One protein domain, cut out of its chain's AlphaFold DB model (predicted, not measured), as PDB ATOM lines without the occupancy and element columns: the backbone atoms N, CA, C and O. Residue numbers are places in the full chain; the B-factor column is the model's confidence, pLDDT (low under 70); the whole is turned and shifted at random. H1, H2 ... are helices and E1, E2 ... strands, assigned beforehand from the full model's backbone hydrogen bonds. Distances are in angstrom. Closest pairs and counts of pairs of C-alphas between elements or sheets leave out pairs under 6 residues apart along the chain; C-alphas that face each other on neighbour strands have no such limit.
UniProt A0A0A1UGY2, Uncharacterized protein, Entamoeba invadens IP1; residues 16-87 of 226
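What this domain is: This is residues 16 to 87 of the 226 residues of an uncharacterized protein of Entamoeba invadens IP1 (UniProt A0A0A1UGY2). Four small two-stranded hairpins follow one another in a row along a slender rod, E1 and E2 at one end and E7 and E8 at the other, with the one-turn helix H1 between the third and fourth hairpins. E3 and E4 lie nearest the middle, and the pairs are separate small sheets, each antiparallel. The printed part has 72 residues, with eight named strands and one named helix in the order E1 E2 E3 E4 E5 E6 H1 E7 E8; the class is mostly strand, though under half of the residues are in named elements. The whole is compact, with a radius of gyration of the C-alphas of 12.9 A, and spans 42 by 18 by 13 A.

How they stand to each other: E1, residues 22 to 25, and E2, residues 28 to 31, form an antiparallel hairpin at 136 degrees, with N 25 and O 28 within hydrogen-bond range at 2.8 A. E3, residues 36 to 39, is apart from E2; its closest C-alphas to E1 are those of Cys 39 and Tyr 22, 7.0 A apart. E3 and E4, residues 46 to 49, form a hairpin at 155 degrees, with N 37 and O 48 2.8 A apart. E5, residues 53 to 55, and E6, residues 63 to 65, form a hairpin at 141 degrees, with N 54 and O 64 2.9 A apart. The closest C-alphas of E4 and E6 are those of Cys 49 and Cys 63, 5.9 A apart. H1, residues 66 to 69, is too short for any O i to N i+4 pair; its one O i to N i+3 pair is within range. The closest C-alphas of H1 and E7, residues 73 to 76, are those of Cys 66 and Cys 76, 5.6 A apart. E7 and E8, residues 84 to 87, form a hairpin at 156 degrees, with N 74 and O 86 2.9 A apart. E1 and E8 are apart.

Where its parts are: E1 begins at C-alpha 22, (228.295, 491.403, 423.371), and is 9.6 A long; E2 is 10.1 A. E3 measures 6.9 A, E4 7.3 A, E5 7.0 A and E6 6.9 A. H1 begins at C-alpha 66, (222.315, 477.723, 441.896), and is 5.1 A long. E7 is 6.8 A and E8 6.6 A, ending at C-alpha 87, (215.986, 475.548, 449.726).

The domain as a whole: The two C-alphas farthest apart, those of Gly 27 and Cys 87, are 42.3 A apart. The printed part has no cut and no long link. The mean pLDDT of the printed part is 96.5, and no printed residue is under 70.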
ATOM      1  N   SER A  16     236.332 498.141 420.058       92.38
ATOM      2  CA  SER A  16     236.504 498.536 421.467       92.38
ATOM      3  C   SER A  16     235.190 498.583 422.254       92.38
ATOM      4  O   SER A  16     235.212 498.523 423.480       92.38
ATOM      5  N   ILE A  17     234.050 498.696 421.568       96.06
ATOM      6  CA  ILE A  17     232.709 498.727 422.161       96.06
ATOM      7  C   ILE A  17     231.775 497.950 421.240       96.06
ATOM      8  O   ILE A  17     231.666 498.249 420.051       96.06
ATOM      9  N   CYS A  18     231.100 496.953 421.793       96.62
ATOM     10  CA  CYS A  18     230.167 496.106 421.066       96.62
ATOM     11  C   CYS A  18     228.715 496.576 421.229       96.62
ATOM     12  O   CYS A  18     228.419 497.538 421.936       96.62
ATOM     13  N   LYS A  19     227.783 495.904 420.547       96.75
ATOM     14  CA  LYS A  19     226.346 496.093 420.793       96.75
ATOM     15  C   LYS A  19     225.961 495.516 422.164       96.75
ATOM     16  O   LYS A  19     226.749 494.801 422.785       96.75
ATOM     17  N   SER A  20     224.741 495.810 422.615       95.06
ATOM     18  CA  SER A  20     224.187 495.208 423.835       95.06
ATOM     19  C   SER A  20     224.297 493.681 423.794       95.06
ATOM     20  O   SER A  20     224.071 493.083 422.741       95.06
ATOM     21  N   ASN A  21     224.643 493.078 424.931       94.25
ATOM     22  CA  ASN A  21     224.860 491.641 425.133       94.25
ATOM     23  C   ASN A  21     226.075 491.019 424.412       94.25
ATOM     24  O   ASN A  21     226.166 489.797 424.288       94.25
ATOM     25  N   TYR A  22     227.020 491.839 423.949       97.38
ATOM     26  CA  TYR A  22     228.295 491.403 423.371       97.38
ATOM     27  C   TYR A  22     229.441 492.234 423.939       97.38
ATOM     28  O   TYR A  22     229.227 493.397 424.258       97.38
ATOM     29  N   TYR A  23     230.665 491.706 423.979       97.19
ATOM     30  CA  TYR A  23     231.856 492.440 424.422       97.19
ATOM     31  C   TYR A  23     233.110 492.055 423.615       97.19
ATOM     32  O   TYR A  23     233.132 491.002 422.970       97.19
ATOM     33  N   PRO A  24     234.142 492.918 423.563       96.38
ATOM     34  CA  PRO A  24     235.306 492.681 422.718       96.38
ATOM     35  C   PRO A  24     236.307 491.704 423.353       96.38
ATOM     36  O   PRO A  24     236.908 491.992 424.383       96.38
ATOM     37  N   ILE A  25     236.587 490.595 422.663       95.38
ATOM     38  CA  ILE A  25     237.738 489.717 422.914       95.38
ATOM     39  C   ILE A  25     238.647 489.759 421.688       95.38
ATOM     40  O   ILE A  25     238.218 489.490 420.566       95.38
ATOM     41  N   GLN A  26     239.917 490.124 421.886       92.69
ATOM     42  CA  GLN A  26     240.919 490.227 420.811       92.69
ATOM     43  C   GLN A  26     240.442 491.076 419.608       92.69
ATOM     44  O   GLN A  26     240.772 490.807 418.451       92.69
ATOM     45  N   GLY A  27     239.651 492.121 419.883       90.88
ATOM     46  CA  GLY A  27     239.111 493.037 418.877       90.88
ATOM     47  C   GLY A  27     237.882 492.529 418.116       90.88
ATOM     48  O   GLY A  27     237.469 493.194 417.164       90.88
ATOM     49  N   ARG A  28     237.288 491.392 418.509       95.19
ATOM     50  CA  ARG A  28     236.030 490.855 417.965       95.19
ATOM     51  C   ARG A  28     234.954 490.801 419.044       95.19
ATOM     52  O   ARG A  28     235.242 490.443 420.178       95.19
ATOM     53  N   CYS A  29     233.721 491.134 418.679       96.94
ATOM     54  CA  CYS A  29     232.585 491.030 419.590       96.94
ATOM     55  C   CYS A  29     232.152 489.575 419.745       96.94
ATOM     56  O   CYS A  29     231.806 488.931 418.754       96.94
ATOM     57  N   VAL A  30     232.143 489.094 420.981       96.69
ATOM     58  CA  VAL A  30     231.596 487.793 421.379       96.69
ATOM     59  C   VAL A  30     230.371 488.019 422.270       96.69
ATOM     60  O   VAL A  30     230.273 489.097 422.860       96.69
ATOM     61  N   PRO A  31     229.413 487.080 422.340       97.56
ATOM     62  CA  PRO A  31     228.263 487.207 423.238       97.56
ATOM     63  C   PRO A  31     228.694 487.243 424.713       97.56
ATOM     64  O   PRO A  31     229.823 486.878 425.041       97.56
ATOM     65  N   CYS A  32     227.787 487.667 425.598       97.50
ATOM     66  CA  CYS A  32     227.982 487.520 427.043       97.50
ATOM     67  C   CYS A  32     228.317 486.076 427.427       97.50
ATOM     68  O   CYS A  32     227.912 485.124 426.756       97.50
ATOM     69  N   ASP A  33     229.075 485.942 428.510       97.00
ATOM     70  CA  ASP A  33     229.606 484.660 428.953       97.00
ATOM     71  C   ASP A  33     228.516 483.730 429.510       97.00
ATOM     72  O   ASP A  33     227.358 484.120 429.699       97.00
ATOM     73  N   TYR A  34     228.890 482.483 429.791       95.94
ATOM     74  CA  TYR A  34     227.965 481.459 430.275       95.94
ATOM     75  C   TYR A  34     227.152 481.911 431.503       95.94
ATOM     76  O   TYR A  34     227.667 482.537 432.435       95.94
ATOM     77  N   GLY A  35     225.852 481.606 431.488       95.88
ATOM     78  CA  GLY A  35     224.916 481.975 432.551       95.88
ATOM     79  C   GLY A  35     224.591 483.472 432.638       95.88
ATOM     80  O   GLY A  35     223.752 483.848 433.453       95.88
ATOM     81  N   CYS A  36     225.197 484.331 431.813       97.75
ATOM     82  CA  CYS A  36     224.957 485.770 431.801       97.75
ATOM     83  C   CYS A  36     223.961 486.166 430.697       97.75
ATOM     84  O   CYS A  36     224.142 485.819 429.531       97.75
ATOM     85  N   THR A  37     222.911 486.918 431.037       96.44
ATOM     86  CA  THR A  37     221.930 487.436 430.060       96.44
ATOM     87  C   THR A  37     222.245 488.855 429.605       96.44
ATOM     88  O   THR A  37     221.917 489.217 428.478       96.44
ATOM     89  N   SER A  38     222.870 489.666 430.463       96.94
ATOM     90  CA  SER A  38     223.274 491.043 430.152       96.94
ATOM     91  C   SER A  38     224.663 491.338 430.701       96.94
ATOM     92  O   SER A  38     224.939 491.077 431.871       96.94
ATOM     93  N   CYS A  39     225.525 491.916 429.865       97.81
ATOM     94  CA  CYS A  39     226.905 492.240 430.212       97.81
ATOM     95  C   CYS A  39     227.359 493.574 429.605       97.81
ATOM     96  O   CYS A  39     226.811 494.059 428.613       97.81
ATOM     97  N   SER A  40     228.395 494.166 430.202       97.88
ATOM     98  CA  SER A  40     229.027 495.396 429.718       97.88
ATOM     99  C   SER A  40     229.565 495.234 428.296       97.88
ATOM    100  O   SER A  40     230.440 494.402 428.054       97.88
ATOM    101  N   SER A  41     229.156 496.125 427.390       97.62
ATOM    102  CA  SER A  41     229.602 496.111 425.991       97.62
ATOM    103  C   SER A  41     231.087 496.417 425.757       97.62
ATOM    104  O   SER A  41     231.560 496.359 424.619       97.62
ATOM    105  N   THR A  42     231.825 496.743 426.818       97.00
ATOM    106  CA  THR A  42     233.260 497.059 426.784       97.00
ATOM    107  C   THR A  42     234.091 496.025 427.532       97.00
ATOM    108  O   THR A  42     235.172 495.676 427.076       97.00
ATOM    109  N   THR A  43     233.606 495.536 428.677       96.81
ATOM    110  CA  THR A  43     234.403 494.683 429.580       96.81
ATOM    111  C   THR A  43     233.903 493.248 429.676       96.81
ATOM    112  O   THR A  43     234.619 492.403 430.194       96.81
ATOM    113  N   GLY A  44     232.674 492.965 429.234       96.81
ATOM    114  CA  GLY A  44     232.040 491.658 429.414       96.81
ATOM    115  C   GLY A  44     231.561 491.374 430.835       96.81
ATOM    116  O   GLY A  44     230.930 490.345 431.048       96.81
ATOM    117  N   LYS A  45     231.799 492.275 431.802       97.62
ATOM    118  CA  LYS A  45     231.311 492.120 433.179       97.62
ATOM    119  C   LYS A  45     229.802 491.896 433.171       97.62
ATOM    120  O   LYS A  45     229.064 492.718 432.618       97.62
ATOM    121  N   CYS A  46     229.368 490.805 433.789       98.06
ATOM    122  CA  CYS A  46     227.965 490.444 433.858       98.06
ATOM    123  C   CYS A  46     227.206 491.370 434.815       98.06
ATOM    124  O   CYS A  46     227.746 491.796 435.839       98.06
ATOM    125  N   SER A  47     225.957 491.679 434.475       96.50
ATOM    126  CA  SER A  47     225.047 492.478 435.303       96.50
ATOM    127  C   SER A  47     223.697 491.808 435.549       96.50
ATOM    128  O   SER A  47     222.973 492.236 436.440       96.50
ATOM    129  N   VAL A  48     223.341 490.786 434.763       96.81
ATOM    130  CA  VAL A  48     222.119 489.994 434.946       96.81
ATOM    131  C   VAL A  48     222.431 488.538 434.611       96.81
ATOM    132  O   VAL A  48     222.978 488.254 433.544       96.81
ATOM    133  N   CYS A  49     222.093 487.624 435.517       97.69
ATOM    134  CA  CYS A  49     222.234 486.188 435.300       97.69
ATOM    135  C   CYS A  49     220.961 485.592 434.680       97.69
ATOM    136  O   CYS A  49     219.885 486.191 434.714       97.69
ATOM    137  N   GLN A  50     221.082 484.407 434.092       96.75
ATOM    138  CA  GLN A  50     219.939 483.573 433.719       96.75
ATOM    139  C   GLN A  50     219.159 483.142 434.975       96.75
ATOM    140  O   GLN A  50     219.700 483.132 436.081       96.75
ATOM    141  N   THR A  51     217.890 482.761 434.818       96.12
ATOM    142  CA  THR A  51     217.093 482.205 435.924       96.12
ATOM    143  C   THR A  51     217.800 480.995 436.536       96.12
ATOM    144  O   THR A  51     218.266 480.128 435.799       96.12
ATOM    145  N   ASN A  52     217.848 480.921 437.871       96.25
ATOM    146  CA  ASN A  52     218.585 479.907 438.642       96.25
ATOM    147  C   ASN A  52     220.116 479.939 438.488       96.25
ATOM    148  O   ASN A  52     220.784 478.944 438.771       96.25
ATOM    149  N   PHE A  53     220.682 481.086 438.107       97.50
ATOM    150  CA  PHE A  53     222.119 481.349 438.151       97.50
ATOM    151  C   PHE A  53     222.424 482.521 439.084       97.50
ATOM    152  O   PHE A  53     221.625 483.444 439.216       97.50
ATOM    153  N   VAL A  54     223.616 482.514 439.680       97.50
ATOM    154  CA  VAL A  54     224.120 483.604 440.527       97.50
ATOM    155  C   VAL A  54     225.474 484.115 440.037       97.50
ATOM    156  O   VAL A  54     226.189 483.387 439.341       97.50
ATOM    157  N   PRO A  55     225.881 485.344 440.406       97.44
ATOM    158  CA  PRO A  55     227.167 485.892 439.992       97.44
ATOM    159  C   PRO A  55     228.348 485.017 440.439       97.44
ATOM    160  O   PRO A  55     228.454 484.614 441.607       97.44
ATOM    161  N   SER A  56     229.274 484.751 439.518       96.62
ATOM    162  CA  SER A  56     230.513 484.046 439.842       96.62
ATOM    163  C   SER A  56     231.451 484.938 440.660       96.62
ATOM    164  O   SER A  56     231.607 486.128 440.392       96.62
ATOM    165  N   THR A  57     232.108 484.349 441.660       94.88
ATOM    166  CA  THR A  57     233.159 485.000 442.462       94.88
ATOM    167  C   THR A  57     234.547 484.850 441.843       94.88
ATOM    168  O   THR A  57     235.472 485.540 442.258       94.88
ATOM    169  N   VAL A  58     234.696 483.961 440.856       95.50
ATOM    170  CA  VAL A  58     235.973 483.664 440.189       95.50
ATOM    171  C   VAL A  58     236.066 484.382 438.846       95.50
ATOM    172  O   VAL A  58     237.121 484.904 438.498       95.50
ATOM    173  N   ASN A  59     234.958 484.443 438.101       95.00
ATOM    174  CA  ASN A  59     234.902 485.084 436.793       95.00
ATOM    175  C   ASN A  59     233.732 486.076 436.706       95.00
ATOM    176  O   ASN A  59     232.591 485.681 436.493       95.00
ATOM    177  N   ASN A  60     234.014 487.374 436.809       95.38
ATOM    178  CA  ASN A  60     232.980 488.413 436.825       95.38
ATOM    179  C   ASN A  60     232.245 488.623 435.482       95.38
ATOM    180  O   ASN A  60     231.312 489.431 435.431       95.38
ATOM    181  N   THR A  61     232.638 487.930 434.407       96.50
ATOM    182  CA  THR A  61     231.908 487.914 433.128       96.50
ATOM    183  C   THR A  61     230.813 486.852 433.084       96.50
ATOM    184  O   THR A  61     229.923 486.953 432.243       96.50
ATOM    185  N   ALA A  62     230.839 485.878 433.999       97.00
ATOM    186  CA  ALA A  62     229.977 484.702 433.989       97.00
ATOM    187  C   ALA A  62     229.112 484.585 435.253       97.00
ATOM    188  O   ALA A  62     229.379 485.185 436.300       97.00
ATOM    189  N   CYS A  63     228.091 483.741 435.159       98.25
ATOM    190  CA  CYS A  63     227.306 483.283 436.298       98.25
ATOM    191  C   CYS A  63     227.474 481.771 436.478       98.25
ATOM    192  O   CYS A  63     227.858 481.064 435.547       98.25
ATOM    193  N   VAL A  64     227.186 481.275 437.679       97.50
ATOM    194  CA  VAL A  64     227.213 479.842 438.004       97.50
ATOM    195  C   VAL A  64     225.808 479.351 438.363       97.50
ATOM    196  O   VAL A  64     225.028 480.138 438.906       97.50
ATOM    197  N   PRO A  65     225.463 478.087 438.071       97.12
ATOM    198  CA  PRO A  65     224.210 477.478 438.515       97.12
ATOM    199  C   PRO A  65     223.984 477.600 440.035       97.12
ATOM    200  O   PRO A  65     224.933 477.512 440.814       97.12
ATOM    201  N   CYS A  66     222.725 477.734 440.472       96.12
ATOM    202  CA  CYS A  66     222.315 477.723 441.896       96.12
ATOM    203  C   CYS A  66     222.894 476.521 442.654       96.12
ATOM    204  O   CYS A  66     223.436 476.699 443.740       96.12
ATOM    205  N   ALA A  67     222.869 475.331 442.046       94.69
ATOM    206  CA  ALA A  67     223.390 474.108 442.657       94.69
ATOM    207  C   ALA A  67     224.916 474.130 442.896       94.69
ATOM    208  O   ALA A  67     225.392 473.490 443.832       94.69
ATOM    209  N   ASP A  68     225.675 474.882 442.090       96.19
ATOM    210  CA  ASP A  68     227.124 475.059 442.277       96.19
ATOM    211  C   ASP A  68     227.429 476.113 443.349       96.19
ATOM    212  O   ASP A  68     228.483 476.087 443.988       96.19
ATOM    213  N   PHE A  69     226.517 477.071 443.539       95.44
ATOM    214  CA  PHE A  69     226.589 478.041 444.626       95.44
ATOM    215  C   PHE A  69     226.298 477.392 445.980       95.44
ATOM    216  O   PHE A  69     227.053 477.622 446.925       95.44
ATOM    217  N   ASP A  70     225.237 476.591 446.057       97.81
ATOM    218  CA  ASP A  70     224.839 475.849 447.247       97.81
ATOM    219  C   ASP A  70     224.089 474.573 446.836       97.81
ATOM    220  O   ASP A  70     223.041 474.621 446.194       97.81
ATOM    221  N   LYS A  71     224.597 473.409 447.246       97.56
ATOM    222  CA  LYS A  71     223.998 472.103 446.925       97.56
ATOM    223  C   LYS A  71     222.587 471.907 447.499       97.56
ATOM    224  O   LYS A  71     221.857 471.032 447.040       97.56
ATOM    225  N   ASN A  72     222.229 472.671 448.530       98.12
ATOM    226  CA  ASN A  72     220.920 472.633 449.170       98.12
ATOM    227  C   ASN A  72     219.979 473.725 448.623       98.12
ATOM    228  O   ASN A  72     218.828 473.788 449.050       98.12
ATOM    229  N   CYS A  73     220.446 474.566 447.690       98.25
ATOM    230  CA  CYS A  73     219.635 475.557 446.984       98.25
ATOM    231  C   CYS A  73     218.777 474.873 445.922       98.25
ATOM    232  O   CYS A  73     219.300 474.239 445.006       98.25
ATOM    233  N   LYS A  74     217.455 475.034 446.023       97.44
ATOM    234  CA  LYS A  74     216.512 474.576 444.999       97.44
ATOM    235  C   LYS A  74     216.340 475.639 443.922       97.44
ATOM    236  O   LYS A  74     216.435 475.341 442.732       97.44
ATOM    237  N   THR A  75     216.121 476.889 444.335       97.75
ATOM    238  CA  THR A  75     216.072 478.043 443.431       97.75
ATOM    239  C   THR A  75     216.862 479.226 443.985       97.75
ATOM    240  O   THR A  75     216.888 479.490 445.190       97.75
ATOM    241  N   CYS A  76     217.535 479.953 443.093       97.19
ATOM    242  CA  CYS A  76     218.221 481.199 443.440       97.19
ATOM    243  C   CYS A  76     217.327 482.412 443.209       97.19
ATOM    244  O   CYS A  76     216.375 482.370 442.429       97.19
ATOM    245  N   THR A  77     217.677 483.513 443.867       95.81
ATOM    246  CA  THR A  77     217.072 484.816 443.605       95.81
ATOM    247  C   THR A  77     217.192 485.204 442.129       95.81
ATOM    248  O   THR A  77     218.163 484.871 441.452       95.81
ATOM    249  N   ILE A  78     216.204 485.949 441.636       93.06
ATOM    250  CA  ILE A  78     216.245 486.574 440.304       93.06
ATOM    251  C   ILE A  78     217.071 487.868 440.293       93.06
ATOM    252  O   ILE A  78     217.317 488.446 439.234       93.06
ATOM    253  N   LEU A  79     217.461 488.360 441.471       93.00
ATOM    254  CA  LEU A  79     218.319 489.528 441.611       93.00
ATOM    255  C   LEU A  79     219.771 489.148 441.298       93.00
ATOM    256  O   LEU A  79     220.177 488.000 441.447       93.00
ATOM    257  N   PHE A  80     220.591 490.120 440.901       95.12
ATOM    258  CA  PHE A  80     222.020 489.894 440.666       95.12
ATOM    259  C   PHE A  80     222.792 489.791 441.996       95.12
ATOM    260  O   PHE A  80     223.593 490.655 442.347       95.12
ATOM    261  N   ALA A  81     222.506 488.741 442.764       96.12
ATOM    262  CA  ALA A  81     223.062 488.458 444.080       96.12
ATOM    263  C   ALA A  81     223.247 486.945 444.273       96.12
ATOM    264  O   ALA A  81     222.623 486.134 443.593       96.12
ATOM    265  N   ARG A  82     224.121 486.558 445.207       96.56
ATOM    266  CA  ARG A  82     224.316 485.155 445.598       96.56
ATOM    267  C   ARG A  82     223.399 484.835 446.768       96.56
ATOM    268  O   ARG A  82     223.799 484.978 447.915       96.56
ATOM    269  N   TYR A  83     222.156 484.489 446.458       97.25
ATOM    270  CA  TYR A  83     221.130 484.236 447.463       97.25
ATOM    271  C   TYR A  83     220.203 483.114 446.994       97.25
ATOM    272  O   TYR A  83     219.661 483.171 445.888       97.25
ATOM    273  N   CYS A  84     220.006 482.109 447.838       98.00
ATOM    274  CA  CYS A  84     219.035 481.051 447.638       98.00
ATOM    275  C   CYS A  84     217.658 481.510 448.128       98.00
ATOM    276  O   CYS A  84     217.494 481.872 449.289       98.00
ATOM    277  N   ASN A  85     216.676 481.512 447.228       96.62
ATOM    278  CA  ASN A  85     215.316 481.943 447.534       96.62
ATOM    279  C   ASN A  85     214.464 480.811 448.125       96.62
ATOM    280  O   ASN A  85     213.629 481.057 448.987       96.62
ATOM    281  N   GLU A  86     214.674 479.584 447.656       97.69
ATOM    282  CA  GLU A  86     213.998 478.384 448.146       97.69
ATOM    283  C   GLU A  86     215.033 477.272 448.275       97.69
ATOM    284  O   GLU A  86     215.748 476.964 447.314       97.69
ATOM    285  N   CYS A  87     215.108 476.672 449.454       98.12
ATOM    286  CA  CYS A  87     215.986 475.548 449.726       98.12
ATOM    287  C   CYS A  87     215.303 474.207 449.425       98.12
ATOM    288  O   CYS A  87     214.092 474.123 449.228       98.12
TER     289      CYS A  87